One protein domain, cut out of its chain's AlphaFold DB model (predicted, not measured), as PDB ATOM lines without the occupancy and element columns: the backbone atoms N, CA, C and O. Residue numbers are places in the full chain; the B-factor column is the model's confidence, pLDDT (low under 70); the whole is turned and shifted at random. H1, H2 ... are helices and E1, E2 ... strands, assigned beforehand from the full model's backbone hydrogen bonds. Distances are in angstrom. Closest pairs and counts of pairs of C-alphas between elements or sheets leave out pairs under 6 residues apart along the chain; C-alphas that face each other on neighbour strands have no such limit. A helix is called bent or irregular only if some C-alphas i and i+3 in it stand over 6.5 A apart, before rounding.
ATOM      1  N   LEU A  12       1.738  34.929 -23.851       70.88
ATOM      2  CA  LEU A  12       1.377  36.134 -23.129       70.88
ATOM      3  C   LEU A  12       0.756  37.119 -24.099       70.88
ATOM      4  O   LEU A  12       1.388  37.462 -25.092       70.88
ATOM      5  N   LYS A  13      -0.447  37.602 -23.801       70.31
ATOM      6  CA  LYS A  13      -1.078  38.677 -24.568       70.31
ATOM      7  C   LYS A  13      -0.609  40.031 -24.040       70.31
ATOM      8  O   LYS A  13      -0.783  40.326 -22.856       70.31
ATOM      9  N   ILE A  14      -0.029  40.837 -24.923       71.31
ATOM     10  CA  ILE A  14       0.528  42.164 -24.666       71.31
ATOM     11  C   ILE A  14      -0.329  43.191 -25.413       71.31
ATOM     12  O   ILE A  14      -0.225  43.357 -26.630       71.31
ATOM     13  N   ASN A  15      -1.194  43.895 -24.683       66.62
ATOM     14  CA  ASN A  15      -1.993  44.983 -25.250       66.62
ATOM     15  C   ASN A  15      -1.074  46.188 -25.511       66.62
ATOM     16  O   ASN A  15      -0.470  46.692 -24.566       66.62
ATOM     17  N   THR A  16      -0.929  46.642 -26.761       61.00
ATOM     18  CA  THR A  16       0.107  47.635 -27.112       61.00
ATOM     19  C   THR A  16      -0.342  49.090 -27.204       61.00
ATOM     20  O   THR A  16      -1.416  49.398 -27.717       61.00
ATOM     21  N   LEU A  17       0.593  49.972 -26.820       52.75
ATOM     22  CA  LEU A  17       0.902  51.259 -27.456       52.75
ATOM     23  C   LEU A  17       2.073  51.038 -28.442       52.75
ATOM     24  O   LEU A  17       2.932  50.187 -28.221       52.75
ATOM     25  N   SER A  18       2.081  51.767 -29.553       51.91
ATOM     26  CA  SER A  18       2.934  51.567 -30.731       51.91
ATOM     27  C   SER A  18       4.408  51.980 -30.542       51.91
ATOM     28  O   SER A  18       4.757  53.089 -30.929       51.91
ATOM     29  N   SER A  19       5.276  51.118 -29.994       52.38
ATOM     30  CA  SER A  19       6.753  51.163 -30.173       52.38
ATOM     31  C   SER A  19       7.444  50.056 -29.360       52.38
ATOM     32  O   SER A  19       7.117  49.869 -28.194       52.38
ATOM     33  N   LEU A  20       8.400  49.341 -29.960       51.97
ATOM     34  CA  LEU A  20       8.981  48.067 -29.497       51.97
ATOM     35  C   LEU A  20      10.044  48.144 -28.367       51.97
ATOM     36  O   LEU A  20      10.757  47.169 -28.161       51.97
ATOM     37  N   ASP A  21      10.120  49.221 -27.578       54.34
ATOM     38  CA  ASP A  21      10.999  49.289 -26.387       54.34
ATOM     39  C   ASP A  21      10.285  48.742 -25.136       54.34
ATOM     40  O   ASP A  21      10.018  49.449 -24.161       54.34
ATOM     41  N   VAL A  22       9.890  47.469 -25.193       59.72
ATOM     42  CA  VAL A  22       8.981  46.853 -24.218       59.72
ATOM     43  C   VAL A  22       9.705  45.780 -23.408       59.72
ATOM     44  O   VAL A  22       9.934  44.667 -23.873       59.72
ATOM     45  N   GLY A  23      10.035  46.102 -22.155       69.25
ATOM     46  CA  GLY A  23      10.294  45.083 -21.139       69.25
ATOM     47  C   GLY A  23       8.983  44.618 -20.500       69.25
ATOM     48  O   GLY A  23       7.926  45.225 -20.689       69.25
ATOM     49  N   PHE A  24       9.030  43.596 -19.655       75.31
ATOM     50  CA  PHE A  24       7.876  43.217 -18.847       75.31
ATOM     51  C   PHE A  24       8.238  42.703 -17.464       75.31
ATOM     52  O   PHE A  24       9.347  42.258 -17.228       75.31
ATOM     53  N   VAL A  25       7.285  42.722 -16.536       79.12
ATOM     54  CA  VAL A  25       7.417  42.008 -15.263       79.12
ATOM     55  C   VAL A  25       6.346  40.934 -15.177       79.12
ATOM     56  O   VAL A  25       5.171  41.259 -15.312       79.12
ATOM     57  N   LEU A  26       6.744  39.689 -14.916       74.81
ATOM     58  CA  LEU A  26       5.885  38.520 -14.723       74.81
ATOM     59  C   LEU A  26       5.871  38.074 -13.262       74.81
ATOM     60  O   LEU A  26       6.886  38.140 -12.574       74.81
ATOM     61  N   LEU A  27       4.737  37.557 -12.806       73.69
ATOM     62  CA  LEU A  27       4.608  36.752 -11.600       73.69
ATOM     63  C   LEU A  27       4.411  35.296 -12.012       73.69
ATOM     64  O   LEU A  27       3.433  34.970 -12.680       73.69
ATOM     65  N   VAL A  28       5.316  34.421 -11.578       66.62
ATOM     66  CA  VAL A  28       5.217  32.972 -11.783       66.62
ATOM     67  C   VAL A  28       5.367  32.301 -10.418       66.62
ATOM     68  O   VAL A  28       6.428  32.369  -9.789       66.62
ATOM     69  N   GLY A  29       4.284  31.698  -9.919       67.94
ATOM     70  CA  GLY A  29       4.203  31.238  -8.528       67.94
ATOM     71  C   GLY A  29       4.343  32.404  -7.541       67.94
ATOM     72  O   GLY A  29       3.656  33.415  -7.669       67.94
ATOM     73  N   ASN A  30       5.265  32.287  -6.580       66.75
ATOM     74  CA  ASN A  30       5.585  33.359  -5.621       66.75
ATOM     75  C   ASN A  30       6.700  34.307  -6.103       66.75
ATOM     76  O   ASN A  30       7.013  35.286  -5.421       66.75
ATOM     77  N   ASN A  31       7.305  34.031  -7.262       72.12
ATOM     78  CA  ASN A  31       8.469  34.756  -7.759       72.12
ATOM     79  C   ASN A  31       8.070  35.789  -8.815       72.12
ATOM     80  O   ASN A  31       7.136  35.592  -9.593       72.12
ATOM     81  N   LYS A  32       8.807  36.900  -8.846       80.31
ATOM     82  CA  LYS A  32       8.630  37.988  -9.807       80.31
ATOM     83  C   LYS A  32       9.850  38.055 -10.705       80.31
ATOM     84  O   LYS A  32      10.970  38.142 -10.202       80.31
ATOM     85  N   TYR A  33       9.624  38.082 -12.006       75.44
ATOM     86  CA  TYR A  33      10.671  38.125 -13.011       75.44
ATOM     87  C   TYR A  33      10.516  39.381 -13.851       75.44
ATOM     88  O   TYR A  33       9.453  39.636 -14.399       75.44
ATOM     89  N   LEU A  34      11.570  40.176 -13.935       76.25
ATOM     90  CA  LEU A  34      11.685  41.330 -14.806       76.25
ATOM     91  C   LEU A  34      12.430  40.910 -16.065       76.25
ATOM     92  O   LEU A  34      13.545  40.407 -15.988       76.25
ATOM     93  N   TYR A  35      11.829  41.190 -17.202       68.62
ATOM     94  CA  TYR A  35      12.434  41.111 -18.506       68.62
ATOM     95  C   TYR A  35      12.709  42.512 -19.050       68.62
ATOM     96  O   TYR A  35      11.790  43.321 -19.179       68.62
ATOM     97  N   ILE A  36      13.968  42.814 -19.354       68.69
ATOM     98  CA  ILE A  36      14.380  44.096 -19.930       68.69
ATOM     99  C   ILE A  36      15.693  43.896 -20.699       68.69
ATOM    100  O   ILE A  36      16.588  43.215 -20.199       68.69
ATOM    101  N   GLU A  37      15.802  44.445 -21.915       62.81
ATOM    102  CA  GLU A  37      17.033  44.411 -22.739       62.81
ATOM    103  C   GLU A  37      17.687  43.018 -22.849       62.81
ATOM    104  O   GLU A  37      18.891  42.855 -22.646       62.81
ATOM    105  N   GLY A  38      16.895  41.978 -23.117       52.44
ATOM    106  CA  GLY A  38      17.436  40.634 -23.337       52.44
ATOM    107  C   GLY A  38      17.782  39.842 -22.067       52.44
ATOM    108  O   GLY A  38      18.279  38.726 -22.181       52.44
ATOM    109  N   LYS A  39      17.517  40.360 -20.853       58.72
ATOM    110  CA  LYS A  39      17.804  39.660 -19.584       58.72
ATOM    111  C   LYS A  39      16.555  39.428 -18.743       58.72
ATOM    112  O   LYS A  39      15.762  40.344 -18.538       58.72
ATOM    113  N   LEU A  40      16.432  38.215 -18.200       63.78
ATOM    114  CA  LEU A  40      15.457  37.877 -17.166       63.78
ATOM    115  C   LEU A  40      16.115  37.970 -15.783       63.78
ATOM    116  O   LEU A  40      17.094  37.283 -15.503       63.78
ATOM    117  N   LEU A  41      15.585  38.826 -14.917       75.12
ATOM    118  CA  LEU A  41      16.118  39.116 -13.586       75.12
ATOM    119  C   LEU A  41      15.037  38.903 -12.526       75.12
ATOM    120  O   LEU A  41      13.861  39.157 -12.774       75.12
ATOM    121  N   MET A  42      15.419  38.497 -11.315       73.12
ATOM    122  CA  MET A  42      14.496  38.517 -10.175       73.12
ATOM    123  C   MET A  42      14.105  39.963  -9.853       73.12
ATOM    124  O   MET A  42      14.961  40.834  -9.693       73.12
ATOM    125  N   TYR A  43      12.805  40.222  -9.754       79.56
ATOM    126  CA  TYR A  43      12.263  41.558  -9.555       79.56
ATOM    127  C   TYR A  43      11.681  41.731  -8.159       79.56
ATOM    128  O   TYR A  43      10.604  41.238  -7.836       79.56
ATOM    129  N   ASN A  44      12.353  42.517  -7.327       77.88
ATOM    130  CA  ASN A  44      11.919  42.727  -5.944       77.88
ATOM    131  C   ASN A  44      10.831  43.811  -5.795       77.88
ATOM    132  O   ASN A  44      10.337  44.049  -4.693       77.88
ATOM    133  N   GLY A  45      10.423  44.463  -6.890       75.38
ATOM    134  CA  GLY A  45       9.421  45.529  -6.857       75.38
ATOM    135  C   GLY A  45       8.005  45.047  -6.516       75.38
ATOM    136  O   GLY A  45       7.654  43.864  -6.599       75.38
ATOM    137  N   LYS A  46       7.142  45.981  -6.099       74.75
ATOM    138  CA  LYS A  46       5.731  45.689  -5.805       74.75
ATOM    139  C   LYS A  46       4.962  45.510  -7.113       74.75
ATOM    140  O   LYS A  46       4.843  46.447  -7.890       74.75
ATOM    141  N   VAL A  47       4.394  44.325  -7.313       74.75
ATOM    142  CA  VAL A  47       3.471  44.034  -8.414       74.75
ATOM    143  C   VAL A  47       2.251  43.363  -7.815       74.75
ATOM    144  O   VAL A  47       2.395  42.423  -7.032       74.75
ATOM    145  N   LYS A  48       1.066  43.884  -8.132       70.62
ATOM    146  CA  LYS A  48      -0.212  43.291  -7.744       70.62
ATOM    147  C   LYS A  48      -0.956  42.902  -9.009       70.62
ATOM    148  O   LYS A  48      -1.237  43.752  -9.853       70.62
ATOM    149  N   THR A  49      -1.275  41.627  -9.125       73.38
ATOM    150  CA  THR A  49      -2.126  41.099 -10.184       73.38
ATOM    151  C   THR A  49      -3.543  40.884  -9.655       73.38
ATOM    152  O   THR A  49      -3.756  40.712  -8.452       73.38
ATOM    153  N   LYS A  50      -4.533  40.958 -10.544       68.81
ATOM    154  CA  LYS A  50      -5.924  40.567 -10.286       68.81
ATOM    155  C   LYS A  50      -6.391  39.714 -11.462       68.81
ATOM    156  O   LYS A  50      -6.018  40.002 -12.597       68.81
ATOM    157  N   ALA A  51      -7.230  38.718 -11.187       72.19
ATOM    158  CA  ALA A  51      -7.758  37.800 -12.197       72.19
ATOM    159  C   ALA A  51      -6.638  37.098 -13.001       72.19
ATOM    160  O   ALA A  51      -5.742  36.513 -12.404       72.19
ATOM    161  N   ASN A  52      -6.690  37.150 -14.333       66.94
ATOM    162  CA  ASN A  52      -5.801  36.453 -15.273       66.94
ATOM    163  C   ASN A  52      -4.546  37.250 -15.681       66.94
ATOM    164  O   ASN A  52      -3.788  36.825 -16.556       66.94
ATOM    165  N   VAL A  53      -4.324  38.416 -15.073       75.25
ATOM    166  CA  VAL A  53      -3.116  39.210 -15.301       75.25
ATOM    167  C   VAL A  53      -1.942  38.518 -14.611       75.25
ATOM    168  O   VAL A  53      -1.957  38.345 -13.399       75.25
ATOM    169  N   VAL A  54      -0.910  38.144 -15.361       72.81
ATOM    170  CA  VAL A  54       0.327  37.539 -14.833       72.81
ATOM    171  C   VAL A  54       1.501  38.494 -14.837       72.81
ATOM    172  O   VAL A  54       2.587  38.147 -14.395       72.81
ATOM    173  N   GLY A  55       1.302  39.717 -15.302       77.56
ATOM    174  CA  GLY A  55       2.367  40.687 -15.375       77.56
ATOM    175  C   GLY A  55       1.914  41.995 -15.976       77.56
ATOM    176  O   GLY A  55       0.733  42.191 -16.251       77.56
ATOM    177  N   TYR A  56       2.862  42.885 -16.200       76.94
ATOM    178  CA  TYR A  56       2.613  44.159 -16.856       76.94
ATOM    179  C   TYR A  56       3.794  44.509 -17.741       76.94
ATOM    180  O   TYR A  56       4.949  44.236 -17.396       76.94
ATOM    181  N   VAL A  57       3.495  45.149 -18.865       74.81
ATOM    182  CA  VAL A  57       4.514  45.806 -19.681       74.81
ATOM    183  C   VAL A  57       5.186  46.873 -18.832       74.81
ATOM    184  O   VAL A  57       4.523  47.597 -18.081       74.81
ATOM    185  N   ILE A  58       6.499  46.987 -18.951       74.88
ATOM    186  CA  ILE A  58       7.254  48.077 -18.355       74.88
ATOM    187  C   ILE A  58       7.770  49.011 -19.441       74.88
ATOM    188  O   ILE A  58       8.069  48.587 -20.554       74.88
ATOM    189  N   ASN A  59       7.896  50.283 -19.090       71.81
ATOM    190  CA  ASN A  59       8.636  51.252 -19.879       71.81
ATOM    191  C   ASN A  59       9.936  51.591 -19.138       71.81
ATOM    192  O   ASN A  59       9.922  51.785 -17.914       71.81
ATOM    193  N   LYS A  60      11.047  51.632 -19.874       66.06
ATOM    194  CA  LYS A  60      12.366  51.993 -19.361       66.06
ATOM    195  C   LYS A  60      12.641  53.458 -19.687       66.06
ATOM    196  O   LYS A  60      12.879  53.802 -20.836       66.06
ATOM    197  N   ASN A  61      12.674  54.308 -18.664       64.31
ATOM    198  CA  ASN A  61      13.196  55.670 -18.778       64.31
ATOM    199  C   ASN A  61      14.511  55.740 -17.988       64.31
ATOM    200  O   ASN A  61      14.506  55.898 -16.767       64.31
ATOM    201  N   GLY A  62      15.653  55.582 -18.665       67.62
ATOM    202  CA  GLY A  62      16.963  55.541 -18.001       67.62
ATOM    203  C   GLY A  62      17.123  54.309 -17.096       67.62
ATOM    204  O   GLY A  62      16.917  53.188 -17.548       67.62
ATOM    205  N   ASN A  63      17.488  54.494 -15.822       64.31
ATOM    206  CA  ASN A  63      17.618  53.398 -14.841       64.31
ATOM    207  C   ASN A  63      16.306  53.059 -14.107       64.31
ATOM    208  O   ASN A  63      16.278  52.112 -13.318       64.31
ATOM    209  N   GLU A  64      15.225  53.811 -14.336       67.94
ATOM    210  CA  GLU A  64      13.943  53.579 -13.674       67.94
ATOM    211  C   GLU A  64      13.016  52.703 -14.515       67.94
ATOM    212  O   GLU A  64      12.779  52.933 -15.705       67.94
ATOM    213  N   ILE A  65      12.451  51.694 -13.853       71.69
ATOM    214  CA  ILE A  65      11.498  50.757 -14.434       71.69
ATOM    215  C   ILE A  65      10.101  51.184 -14.020       71.69
ATOM    216  O   ILE A  65       9.715  51.049 -12.857       71.69
ATOM    217  N   LYS A  66       9.321  51.676 -14.983       75.38
ATOM    218  CA  LYS A  66       7.934  52.056 -14.740       75.38
ATOM    219  C   LYS A  66       7.007  50.954 -15.219       75.38
ATOM    220  O   LYS A  66       6.881  50.715 -16.418       75.38
ATOM    221  N   ILE A  67       6.327  50.312 -14.274       74.19
ATOM    222  CA  ILE A  67       5.238  49.386 -14.587       74.19
ATOM    223  C   ILE A  67       4.098  50.178 -15.218       74.19
ATOM    224  O   ILE A  67       3.595  51.136 -14.630       74.19
ATOM    225  N   THR A  68       3.729  49.806 -16.439       73.81
ATOM    226  CA  THR A  68       2.616  50.423 -17.158       73.81
ATOM    227  C   THR A  68       1.292  49.780 -16.752       73.81
ATOM    228  O   THR A  68       1.253  48.731 -16.110       73.81
ATOM    229  N   ASN A  69       0.184  50.388 -17.173       69.25
ATOM    230  CA  ASN A  69      -1.145  49.813 -16.980       69.25
ATOM    231  C   ASN A  69      -1.503  48.762 -18.044       69.25
ATOM    232  O   ASN A  69      -2.636  48.291 -18.036       69.25
ATOM    233  N   PHE A  70      -0.590  48.410 -18.959       71.12
ATOM    234  CA  PHE A  70      -0.841  47.382 -19.966       71.12
ATOM    235  C   PHE A  70      -0.615  46.005 -19.346       71.12
ATOM    236  O   PHE A  70       0.532  45.638 -19.062       71.12
ATOM    237  N   PRO A  71      -1.696  45.252 -19.084       71.19
ATOM    238  CA  PRO A  71      -1.580  43.962 -18.449       71.19
ATOM    239  C   PRO A  71      -0.983  42.962 -19.429       71.19
ATOM    240  O   PRO A  71      -1.269  42.980 -20.626       71.19
ATOM    241  N   ILE A  72      -0.200  42.054 -18.872       71.38
ATOM    242  CA  ILE A  72       0.197  40.828 -19.530       71.38
ATOM    243  C   ILE A  72      -0.698  39.746 -18.988       71.38
ATOM    244  O   ILE A  72      -0.750  39.503 -17.781       71.38
ATOM    245  N   ILE A  73      -1.427  39.129 -19.893       69.56
ATOM    246  CA  ILE A  73      -2.490  38.209 -19.541       69.56
ATOM    247  C   ILE A  73      -2.097  36.837 -20.059       69.56
ATOM    248  O   ILE A  73      -1.638  36.723 -21.200       69.56
ATOM    249  N   LEU A  74      -2.296  35.806 -19.235       67.31
ATOM    250  CA  LEU A  74      -2.328  34.445 -19.756       67.31
ATOM    251  C   LEU A  74      -3.579  34.335 -20.634       67.31
ATOM    252  O   LEU A  74      -4.693  34.479 -20.112       67.31
ATOM    253  N   PRO A  75      -3.434  34.151 -21.957       63.31
ATOM    254  CA  PRO A  75      -4.577  33.905 -22.805       63.31
ATOM    255  C   PRO A  75      -5.289  32.668 -22.271       63.31
ATOM    256  O   PRO A  75      -4.662  31.748 -21.740       63.31
ATOM    257  N   ASN A  76      -6.613  32.673 -22.382       60.25
ATOM    258  CA  ASN A  76      -7.399  31.517 -21.992       60.25
ATOM    259  C   ASN A  76      -6.856  30.306 -22.763       60.25
ATOM    260  O   ASN A  76      -6.726  30.387 -23.986       60.25
ATOM    261  N   GLU A  77      -6.560  29.202 -22.073       59.16
ATOM    262  CA  GLU A  77      -5.969  27.979 -22.650       59.16
ATOM    263  C   GLU A  77      -6.855  27.303 -23.715       59.16
ATOM    264  O   GLU A  77      -6.587  26.185 -24.128       59.16
ATOM    265  N   GLN A  78      -7.937  27.948 -24.148       56.50
ATOM    266  CA  GLN A  78      -8.992  27.389 -24.978       56.50
ATOM    267  C   GLN A  78      -9.128  28.060 -26.355       56.50
ATOM    268  O   GLN A  78     -10.114  27.800 -27.033       56.50
ATOM    269  N   ILE A  79      -8.210  28.942 -26.763       71.94
ATOM    270  CA  ILE A  79      -8.399  29.775 -27.965       71.94
ATOM    271  C   ILE A  79      -7.305  29.510 -29.005       71.94
ATOM    272  O   ILE A  79      -6.121  29.442 -28.675       71.94
ATOM    273  N   ILE A  80      -7.723  29.403 -30.267       83.31
ATOM    274  CA  ILE A  80      -6.859  29.421 -31.449       83.31
ATOM    275  C   ILE A  80      -6.742  30.876 -31.918       83.31
ATOM    276  O   ILE A  80      -7.752  31.526 -32.184       83.31
ATOM    277  N   LEU A  81      -5.519  31.401 -31.984       85.56
ATOM    278  CA  LEU A  81      -5.236  32.744 -32.493       85.56
ATOM    279  C   LEU A  81      -4.633  32.621 -33.887       85.56
ATOM    280  O   LEU A  81      -3.665  31.880 -34.049       85.56
ATOM    281  N   LYS A  82      -5.187  33.349 -34.856       87.50
ATOM    282  CA  LYS A  82      -4.781  33.264 -36.260       87.50
ATOM    283  C   LYS A  82      -4.062  34.514 -36.754       87.50
ATOM    284  O   LYS A  82      -4.215  35.590 -36.170       87.50
ATOM    285  N   ASP A  83      -3.332  34.349 -37.853       88.12
ATOM    286  CA  ASP A  83      -2.760  35.437 -38.657       88.12
ATOM    287  C   ASP A  83      -1.775  36.327 -37.874       88.12
ATOM    288  O   ASP A  83      -1.779  37.557 -37.983       88.12
ATOM    289  N   LEU A  84      -0.928  35.710 -37.044       89.06
ATOM    290  CA  LEU A  84       0.105  36.412 -36.288       89.06
ATOM    291  C   LEU A  84       1.427  36.407 -37.056       89.06
ATOM    292  O   LEU A  84       1.862  35.374 -37.538       89.06
ATOM    293  N   ILE A  85       2.128  37.533 -37.126       89.31
ATOM    294  CA  ILE A  85       3.436  37.596 -37.793       89.31
ATOM    295  C   ILE A  85       4.534  37.439 -36.746       89.31
ATOM    296  O   ILE A  85       4.577  38.217 -35.796       89.31
ATOM    297  N   LEU A  86       5.438  36.471 -36.909       89.25
ATOM    298  CA  LEU A  86       6.622  36.363 -36.053       89.25
ATOM    299  C   LEU A  86       7.577  37.520 -36.371       89.25
ATOM    300  O   LEU A  86       8.220  37.520 -37.416       89.25
ATOM    301  N   VAL A  87       7.658  38.511 -35.487       85.88
ATOM    302  CA  VAL A  87       8.433  39.741 -35.719       85.88
ATOM    303  C   VAL A  87       9.807  39.721 -35.061       85.88
ATOM    304  O   VAL A  87      10.681  40.458 -35.505       85.88
ATOM    305  N   ASP A  88      10.005  38.902 -34.026       79.38
ATOM    306  CA  ASP A  88      11.291  38.816 -33.334       79.38
ATOM    307  C   ASP A  88      11.489  37.467 -32.624       79.38
ATOM    308  O   ASP A  88      10.524  36.828 -32.194       79.38
ATOM    309  N   VAL A  89      12.747  37.046 -32.487       80.19
ATOM    310  CA  VAL A  89      13.169  35.828 -31.783       80.19
ATOM    311  C   VAL A  89      14.441  36.127 -30.988       80.19
ATOM    312  O   VAL A  89      15.514  36.331 -31.552       80.19
ATOM    313  N   ILE A  90      14.338  36.102 -29.660       75.94
ATOM    314  CA  ILE A  90      15.392  36.527 -28.736       75.94
ATOM    315  C   ILE A  90      16.082  35.296 -28.141       75.94
ATOM    316  O   ILE A  90      15.514  34.564 -27.320       75.94
ATOM    317  N   ARG A  91      17.327  35.061 -28.576       72.44
ATOM    318  CA  ARG A  91      18.104  33.842 -28.293       72.44
ATOM    319  C   ARG A  91      18.438  33.644 -26.835       72.44
ATOM    320  O   ARG A  91      18.384  32.523 -26.340       72.44
ATOM    321  N   GLU A  92      18.759  34.724 -26.151       66.12
ATOM    322  CA  GLU A  92      19.212  34.726 -24.765       66.12
ATOM    323  C   GLU A  92      18.130  34.214 -23.801       66.12
ATOM    324  O   GLU A  92      18.433  33.828 -22.675       66.12
ATOM    325  N   LEU A  93      16.871  34.187 -24.244       59.38
ATOM    326  CA  LEU A  93      15.702  33.942 -23.398       59.38
ATOM    327  C   LEU A  93      14.800  32.835 -23.911       59.38
ATOM    328  O   LEU A  93      13.805  32.525 -23.257       59.38
ATOM    329  N   ASN A  94      15.106  32.289 -25.088       69.94
ATOM    330  CA  ASN A  94      14.207  31.396 -25.805       69.94
ATOM    331  C   ASN A  94      12.818  32.040 -25.987       69.94
ATOM    332  O   ASN A  94      11.807  31.403 -25.712       69.94
ATOM    333  N   LEU A  95      12.756  33.314 -26.391       75.31
ATOM    334  CA  LEU A  95      11.500  34.062 -26.495       75.31
ATOM    335  C   LEU A  95      11.173  34.414 -27.949       75.31
ATOM    336  O   LEU A  95      11.997  35.013 -28.630       75.31
ATOM    337  N   SER A  96       9.950  34.120 -28.388       81.94
ATOM    338  CA  SER A  96       9.414  34.526 -29.695       81.94
ATOM    339  C   SER A  96       8.330  35.590 -29.532       81.94
ATOM    340  O   SER A  96       7.445  35.439 -28.687       81.94
ATOM    341  N   ILE A  97       8.377  36.647 -30.350       80.81
ATOM    342  CA  ILE A  97       7.404  37.745 -30.355       80.81
ATOM    343  C   ILE A  97       6.593  37.713 -31.648       80.81
ATOM    344  O   ILE A  97       7.122  37.856 -32.748       80.81
ATOM    345  N   PHE A  98       5.281  37.604 -31.496       85.00
ATOM    346  CA  PHE A  98       4.309  37.590 -32.575       85.00
ATOM    347  C   PHE A  98       3.476  38.871 -32.560       85.00
ATOM    348  O   PHE A  98       3.071  39.354 -31.504       85.00
ATOM    349  N   LYS A  99       3.183  39.418 -33.735       84.31
ATOM    350  CA  LYS A  99       2.367  40.614 -33.927       84.31
ATOM    351  C   LYS A  99       1.012  40.226 -34.511       84.31
ATOM    352  O   LYS A  99       0.956  39.694 -35.615       84.31
ATOM    353  N   GLY A 100      -0.062  40.527 -33.787       82.56
ATOM    354  CA  GLY A 100      -1.434  40.468 -34.288       82.56
ATOM    355  C   GLY A 100      -1.938  41.836 -34.759       82.56
ATOM    356  O   GLY A 100      -1.190  42.810 -34.853       82.56
ATOM    357  N   SER A 101      -3.244  41.934 -35.023       78.69
ATOM    358  CA  SER A 101      -3.870  43.150 -35.571       78.69
ATOM    359  C   SER A 101      -3.854  44.359 -34.625       78.69
ATOM    360  O   SER A 101      -3.749  45.495 -35.086       78.69
ATOM    361  N   LYS A 102      -3.964  44.140 -33.309       74.31
ATOM    362  CA  LYS A 102      -4.007  45.206 -32.281       74.31
ATOM    363  C   LYS A 102      -3.086  44.959 -31.083       74.31
ATOM    364  O   LYS A 102      -2.994  45.799 -30.191       74.31
ATOM    365  N   GLU A 103      -2.457  43.793 -31.031       78.50
ATOM    366  CA  GLU A 103      -1.819  43.241 -29.837       78.50
ATOM    367  C   GLU A 103      -0.586  42.437 -30.247       78.50
ATOM    368  O   GLU A 103      -0.493  41.970 -31.385       78.50
ATOM    369  N   TYR A 104       0.343  42.257 -29.313       77.25
ATOM    370  CA  TYR A 104       1.498  41.384 -29.488       77.25
ATOM    371  C   TYR A 104       1.368  40.174 -28.572       77.25
ATOM    372  O   TYR A 104       0.762  40.246 -27.503       77.25
ATOM    373  N   PHE A 105       1.953  39.060 -28.987       78.38
ATOM    374  CA  PHE A 105       1.986  37.826 -28.226       78.38
ATOM    375  C   PHE A 105       3.430  37.400 -28.019       78.38
ATOM    376  O   PHE A 105       4.213  37.393 -28.959       78.38
ATOM    377  N   ALA A 106       3.787  37.049 -26.791       76.12
ATOM    378  CA  ALA A 106       5.118  36.549 -26.468       76.12
ATOM    379  C   ALA A 106       5.029  35.074 -26.063       76.12
ATOM    380  O   ALA A 106       4.132  34.706 -25.306       76.12
ATOM    381  N   TYR A 107       5.931  34.235 -26.569       78.31
ATOM    382  CA  TYR A 107       5.972  32.796 -26.301       78.31
ATOM    383  C   TYR A 107       7.360  32.369 -25.835       78.31
ATOM    384  O   TYR A 107       8.349  32.617 -26.526       78.31
ATOM    385  N   PHE A 108       7.420  31.695 -24.688       75.81
ATOM    386  CA  PHE A 108       8.645  31.078 -24.187       75.81
ATOM    387  C   PHE A 108       8.805  29.671 -24.772       75.81
ATOM    388  O   PHE A 108       8.019  28.772 -24.475       75.81
ATOM    389  N   ILE A 109       9.831  29.496 -25.602       72.25
ATOM    390  CA  ILE A 109      10.175  28.248 -26.280       72.25
ATOM    391  C   ILE A 109      10.706  27.241 -25.254       72.25
ATOM    392  O   ILE A 109      11.618  27.539 -24.478       72.25
ATOM    393  N   GLN A 110      10.163  26.021 -25.274       67.75
ATOM    394  CA  GLN A 110      10.658  24.924 -24.442       67.75
ATOM    395  C   GLN A 110      11.974  24.377 -25.000       67.75
ATOM    396  O   GLN A 110      12.078  24.105 -26.195       67.75
ATOM    397  N   LYS A 111      12.966  24.150 -24.132       61.28
ATOM    398  CA  LYS A 111      14.245  23.537 -24.532       61.28
ATOM    399  C   LYS A 111      14.108  22.068 -24.962       61.28
ATOM    400  O   LYS A 111      14.934  21.606 -25.742       61.28
ATOM    401  N   ASP A 112      13.058  21.379 -24.514       62.03
ATOM    402  CA  ASP A 112      12.885  19.930 -24.701       62.03
ATOM    403  C   ASP A 112      11.906  19.559 -25.835       62.03
ATOM    404  O   ASP A 112      11.605  18.383 -26.041       62.03
ATOM    405  N   ASP A 113      11.396  20.537 -26.597       66.50
ATOM    406  CA  ASP A 113      10.544  20.264 -27.757       66.50
ATOM    407  C   ASP A 113      11.391  20.042 -29.015       66.50
ATOM    408  O   ASP A 113      11.918  20.983 -29.610       66.50
ATOM    409  N   ALA A 114      11.512  18.784 -29.442       68.38
ATOM    410  CA  ALA A 114      12.298  18.421 -30.620       68.38
ATOM    411  C   ALA A 114      11.793  19.086 -31.916       68.38
ATOM    412  O   ALA A 114      12.579  19.280 -32.844       68.38
ATOM    413  N   TYR A 115      10.505  19.439 -31.983       75.19
ATOM    414  CA  TYR A 115       9.884  19.987 -33.189       75.19
ATOM    415  C   TYR A 115       9.898  21.525 -33.201       75.19
ATOM    416  O   TYR A 115      10.283  22.140 -34.193       75.19
ATOM    417  N   PHE A 116       9.524  22.153 -32.084       78.38
ATOM    418  CA  PHE A 116       9.402  23.610 -31.956       78.38
ATOM    419  C   PHE A 116      10.574  24.214 -31.178       78.38
ATOM    420  O   PHE A 116      10.401  24.821 -30.124       78.38
ATOM    421  N   ASN A 117      11.791  24.026 -31.688       80.12
ATOM    422  CA  ASN A 117      12.999  24.531 -31.040       80.12
ATOM    423  C   ASN A 117      13.365  25.957 -31.489       80.12
ATOM    424  O   ASN A 117      12.773  26.543 -32.394       80.12
ATOM    425  N   PHE A 118      14.401  26.514 -30.866       80.12
ATOM    426  CA  PHE A 118      14.883  27.858 -31.170       80.12
ATOM    427  C   PHE A 118      15.214  28.082 -32.660       80.12
ATOM    428  O   PHE A 118      14.844  29.103 -33.242       80.12
ATOM    429  N   SER A 119      15.856  27.103 -33.301       83.44
ATOM    430  CA  SER A 119      16.203  27.163 -34.725       83.44
ATOM    431  C   SER A 119      14.966  27.179 -35.627       83.44
ATOM    432  O   SER A 119      14.977  27.864 -36.648       83.44
ATOM    433  N   TYR A 120      13.890  26.474 -35.255       85.50
ATOM    434  CA  TYR A 120      12.620  26.489 -35.992       85.50
ATOM    435  C   TYR A 120      12.051  27.909 -36.086       85.50
ATOM    436  O   TYR A 120      11.692  28.348 -37.177       85.50
ATOM    437  N   TYR A 121      12.021  28.656 -34.979       85.88
ATOM    438  CA  TYR A 121      11.481  30.017 -34.976       85.88
ATOM    439  C   TYR A 121      12.382  31.010 -35.721       85.88
ATOM    440  O   TYR A 121      11.872  31.788 -36.523       85.88
ATOM    441  N   ILE A 122      13.710  30.937 -35.555       84.94
ATOM    442  CA  ILE A 122      14.644  31.781 -36.327       84.94
ATOM    443  C   ILE A 122      14.467  31.584 -37.833       84.94
ATOM    444  O   ILE A 122      14.371  32.557 -38.582       84.94
ATOM    445  N   ASN A 123      14.388  30.333 -38.286       87.31
ATOM    446  CA  ASN A 123      14.283  30.015 -39.711       87.31
ATOM    447  C   ASN A 123      12.944  30.458 -40.332       87.31
ATOM    448  O   ASN A 123      12.788  30.427 -41.554       87.31
ATOM    449  N   ASN A 124      11.976  30.857 -39.506       88.12
ATOM    450  CA  ASN A 124      10.646  31.286 -39.920       88.12
ATOM    451  C   ASN A 124      10.325  32.727 -39.479       88.12
ATOM    452  O   ASN A 124       9.155  33.105 -39.434       88.12
ATOM    453  N   LEU A 125      11.340  33.550 -39.187       88.38
ATOM    454  CA  LEU A 125      11.158  34.976 -38.903       88.38
ATOM    455  C   LEU A 125      10.398  35.672 -40.048       88.38
ATOM    456  O   LEU A 125      10.616  35.375 -41.224       88.38
ATOM    457  N   ASN A 126       9.512  36.606 -39.704       87.31
ATOM    458  CA  ASN A 126       8.599  37.325 -40.599       87.31
ATOM    459  C   ASN A 126       7.534  36.467 -41.304       87.31
ATOM    460  O   ASN A 126       6.813  36.991 -42.152       87.31
ATOM    461  N   LYS A 127       7.397  35.177 -40.972       92.75
ATOM    462  CA  LYS A 127       6.284  34.356 -41.467       92.75
ATOM    463  C   LYS A 127       5.032  34.512 -40.610       92.75
ATOM    464  O   LYS A 127       5.092  34.963 -39.464       92.75
ATOM    465  N   GLU A 128       3.907  34.108 -41.188       93.69
ATOM    466  CA  GLU A 128       2.629  33.988 -40.495       93.69
ATOM    467  C   GLU A 128       2.596  32.715 -39.639       93.69
ATOM    468  O   GLU A 128       3.086  31.656 -40.038       93.69
ATOM    469  N   PHE A 129       2.020  32.838 -38.453       92.38
ATOM    470  CA  PHE A 129       1.874  31.817 -37.433       92.38
ATOM    471  C   PHE A 129       0.462  31.857 -36.864       92.38
ATOM    472  O   PHE A 129      -0.123  32.927 -36.681       92.38
ATOM    473  N   ASP A 130      -0.001  30.683 -36.459       90.88
ATOM    474  CA  ASP A 130      -1.172  30.519 -35.620       90.88
ATOM    475  C   ASP A 130      -0.730  29.987 -34.254       90.88
ATOM    476  O   ASP A 130       0.152  29.133 -34.147       90.88
ATOM    477  N   ILE A 131      -1.334  30.489 -33.179       87.38
ATOM    478  CA  ILE A 131      -1.142  29.940 -31.835       87.38
ATOM    479  C   ILE A 131      -2.319  29.019 -31.542       87.38
ATOM    480  O   ILE A 131      -3.436  29.476 -31.300       87.38
ATOM    481  N   ILE A 132      -2.056  27.716 -31.544       88.44
ATOM    482  CA  ILE A 132      -3.052  26.658 -31.377       88.44
ATOM    483  C   ILE A 132      -2.903  26.097 -29.959       88.44
ATOM    484  O   ILE A 132      -1.894  25.469 -29.642       88.44
ATOM    485  N   TYR A 133      -3.870  26.370 -29.075       83.19
ATOM    486  CA  TYR A 133      -3.851  25.926 -27.667       83.19
ATOM    487  C   TYR A 133      -2.519  26.214 -26.942       83.19
ATOM    488  O   TYR A 133      -1.989  25.381 -26.202       83.19
ATOM    489  N   GLY A 134      -1.974  27.414 -27.174       78.56
ATOM    490  CA  GLY A 134      -0.735  27.895 -26.556       78.56
ATOM    491  C   GLY A 134       0.559  27.488 -27.270       78.56
ATOM    492  O   GLY A 134       1.630  27.840 -26.783       78.56
ATOM    493  N   ILE A 135       0.486  26.786 -28.405       84.50
ATOM    494  CA  ILE A 135       1.659  26.372 -29.186       84.50
ATOM    495  C   ILE A 135       1.677  27.138 -30.519       84.50
ATOM    496  O   ILE A 135       0.742  26.981 -31.307       84.50
ATOM    497  N   PRO A 136       2.697  27.977 -30.789       86.69
ATOM    498  CA  PRO A 136       2.822  28.678 -32.061       86.69
ATOM    499  C   PRO A 136       3.341  27.752 -33.161       86.69
ATOM    500  O   PRO A 136       4.424  27.175 -33.033       86.69
ATOM    501  N   VAL A 137       2.598  27.685 -34.260       90.25
ATOM    502  CA  VAL A 137       2.887  26.885 -35.453       90.25
ATOM    503  C   VAL A 137       2.867  27.799 -36.670       90.25
ATOM    504  O   VAL A 137       2.038  28.704 -36.736       90.25
ATOM    505  N   VAL A 138       3.779  27.597 -37.626       92.12
ATOM    506  CA  VAL A 138       3.727  28.328 -38.903       92.12
ATOM    507  C   VAL A 138       2.362  28.083 -39.548       92.12
ATOM    508  O   VAL A 138       1.886  26.948 -39.581       92.12
ATOM    509  N   LYS A 139       1.723  29.139 -40.046       90.38
ATOM    510  CA  LYS A 139       0.406  29.044 -40.675       90.38
ATOM    511  C   LYS A 139       0.421  27.985 -41.781       90.38
ATOM    512  O   LYS A 139       1.362  27.920 -42.573       90.38
ATOM    513  N   ASP A 140      -0.603  27.136 -41.792       85.50
ATOM    514  CA  ASP A 140      -0.761  25.995 -42.704       85.50
ATOM    515  C   ASP A 140       0.348  24.903 -42.634       85.50
ATOM    516  O   ASP A 140       0.351  23.978 -43.456       85.50
TER     517      ASP A 140
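Overview. This is residues 12 to 140 of the 704 residues of the protein "Protein kinase" of Sulfolobus sp. (UniProt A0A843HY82). One long, strongly twisted ribbon of eleven strands forms two lobes end to end: E4, E3, E2, E5 and E6 in one, E9, E8, E7, E10 and E11 in the other, with E1 joining them between E6 and E9. In the second lobe the hairpin of E10 and E11 folds back beyond E7, and the short helix H1 packs on E7 and E8. The printed part has 129 residues, with elements in the order E1 to E9, H1, E10, E11; the sheet, E4 E3 E2 E5 E6 E1 E9 E8 E7 E10 E11, is antiparallel throughout. The class is mostly strand, and the whole is compact, with a radius of gyration of the C-alphas of 14.4 A and spans of 42 by 30 by 28 A.

Along the chain. E1 is residues 12 to 15, beginning at C-alpha 12 (1.377, 36.134, -23.129). E2, residues 23 to 28, E3, residues 31 to 36, and E4, residues 39 to 42, follow. E5 is residues 53 to 61, 23.4 A long, and E6 residues 64 to 73, 23.3 A. E6 bends by 74 degrees at residue 69. E7, residues 81 to 90, is 21.3 A long, begins at C-alpha 81 (-5.236, 32.744, -32.493) and bends by 75 degrees at residue 84. E8 is residues 95 to 99, E9 103 to 108, 17.0 A, H1 118 to 122, E10 128 to 132, and E11 135 to 138, ending at C-alpha 138 (3.727, 28.328, -38.903).

Arrangement. E1 is the antiparallel neighbour of E9, with N 12 and O 106 2.8 A apart, and of E6, with N 13 and O 73 3.0 A apart. E2, E3 and E4 form a meander, each strand the antiparallel neighbour of the one before; N 26 and O 33 are 2.8 A apart, N 41 and O 34 2.8 A. With E5 they form a Greek key, E2 being also the antiparallel neighbour of E5, N 27 to O 54 2.7 A. In the hairpin of E5 and E6, N 72 and O 55 are 2.8 A apart. E7, E8 and E9 form a second meander, with N 97 to O 88 at 2.8 A and N 98 to O 105 at 2.8 A. E7 has staggered pairing, with E10 over residues 81 to 85, N 129 to O 84 2.7 A, and with E8 over 85 to 90. The sheet is folded, bent back into two leaves: E4, E3, E2, E5, E6, E1, E9 and E8 face E10 and E11, with E7 as the hinge. In the hairpin of E10 and E11, N 137 and O 130 are 2.8 A apart. H1 is on the sheet at a height of 7.9 A and only just over E8, where 3 of its C-alphas fall; the closest C-alphas of H1 and E7 are Ile 122 and Val 89, 6.3 A. H1's O i to N i+4 pair is within hydrogen-bond range.

Size, cuts and confidence. The two C-alphas farthest apart, those of Asn 63 and Asp 140, are 43.2 A apart. The printed part has no cut, and no link is long. Mean pLDDT of the printed part is 74.6; 40 residues are under 70, among them 15 to 23, 35 to 40, 73 to 78 and 110 to 114.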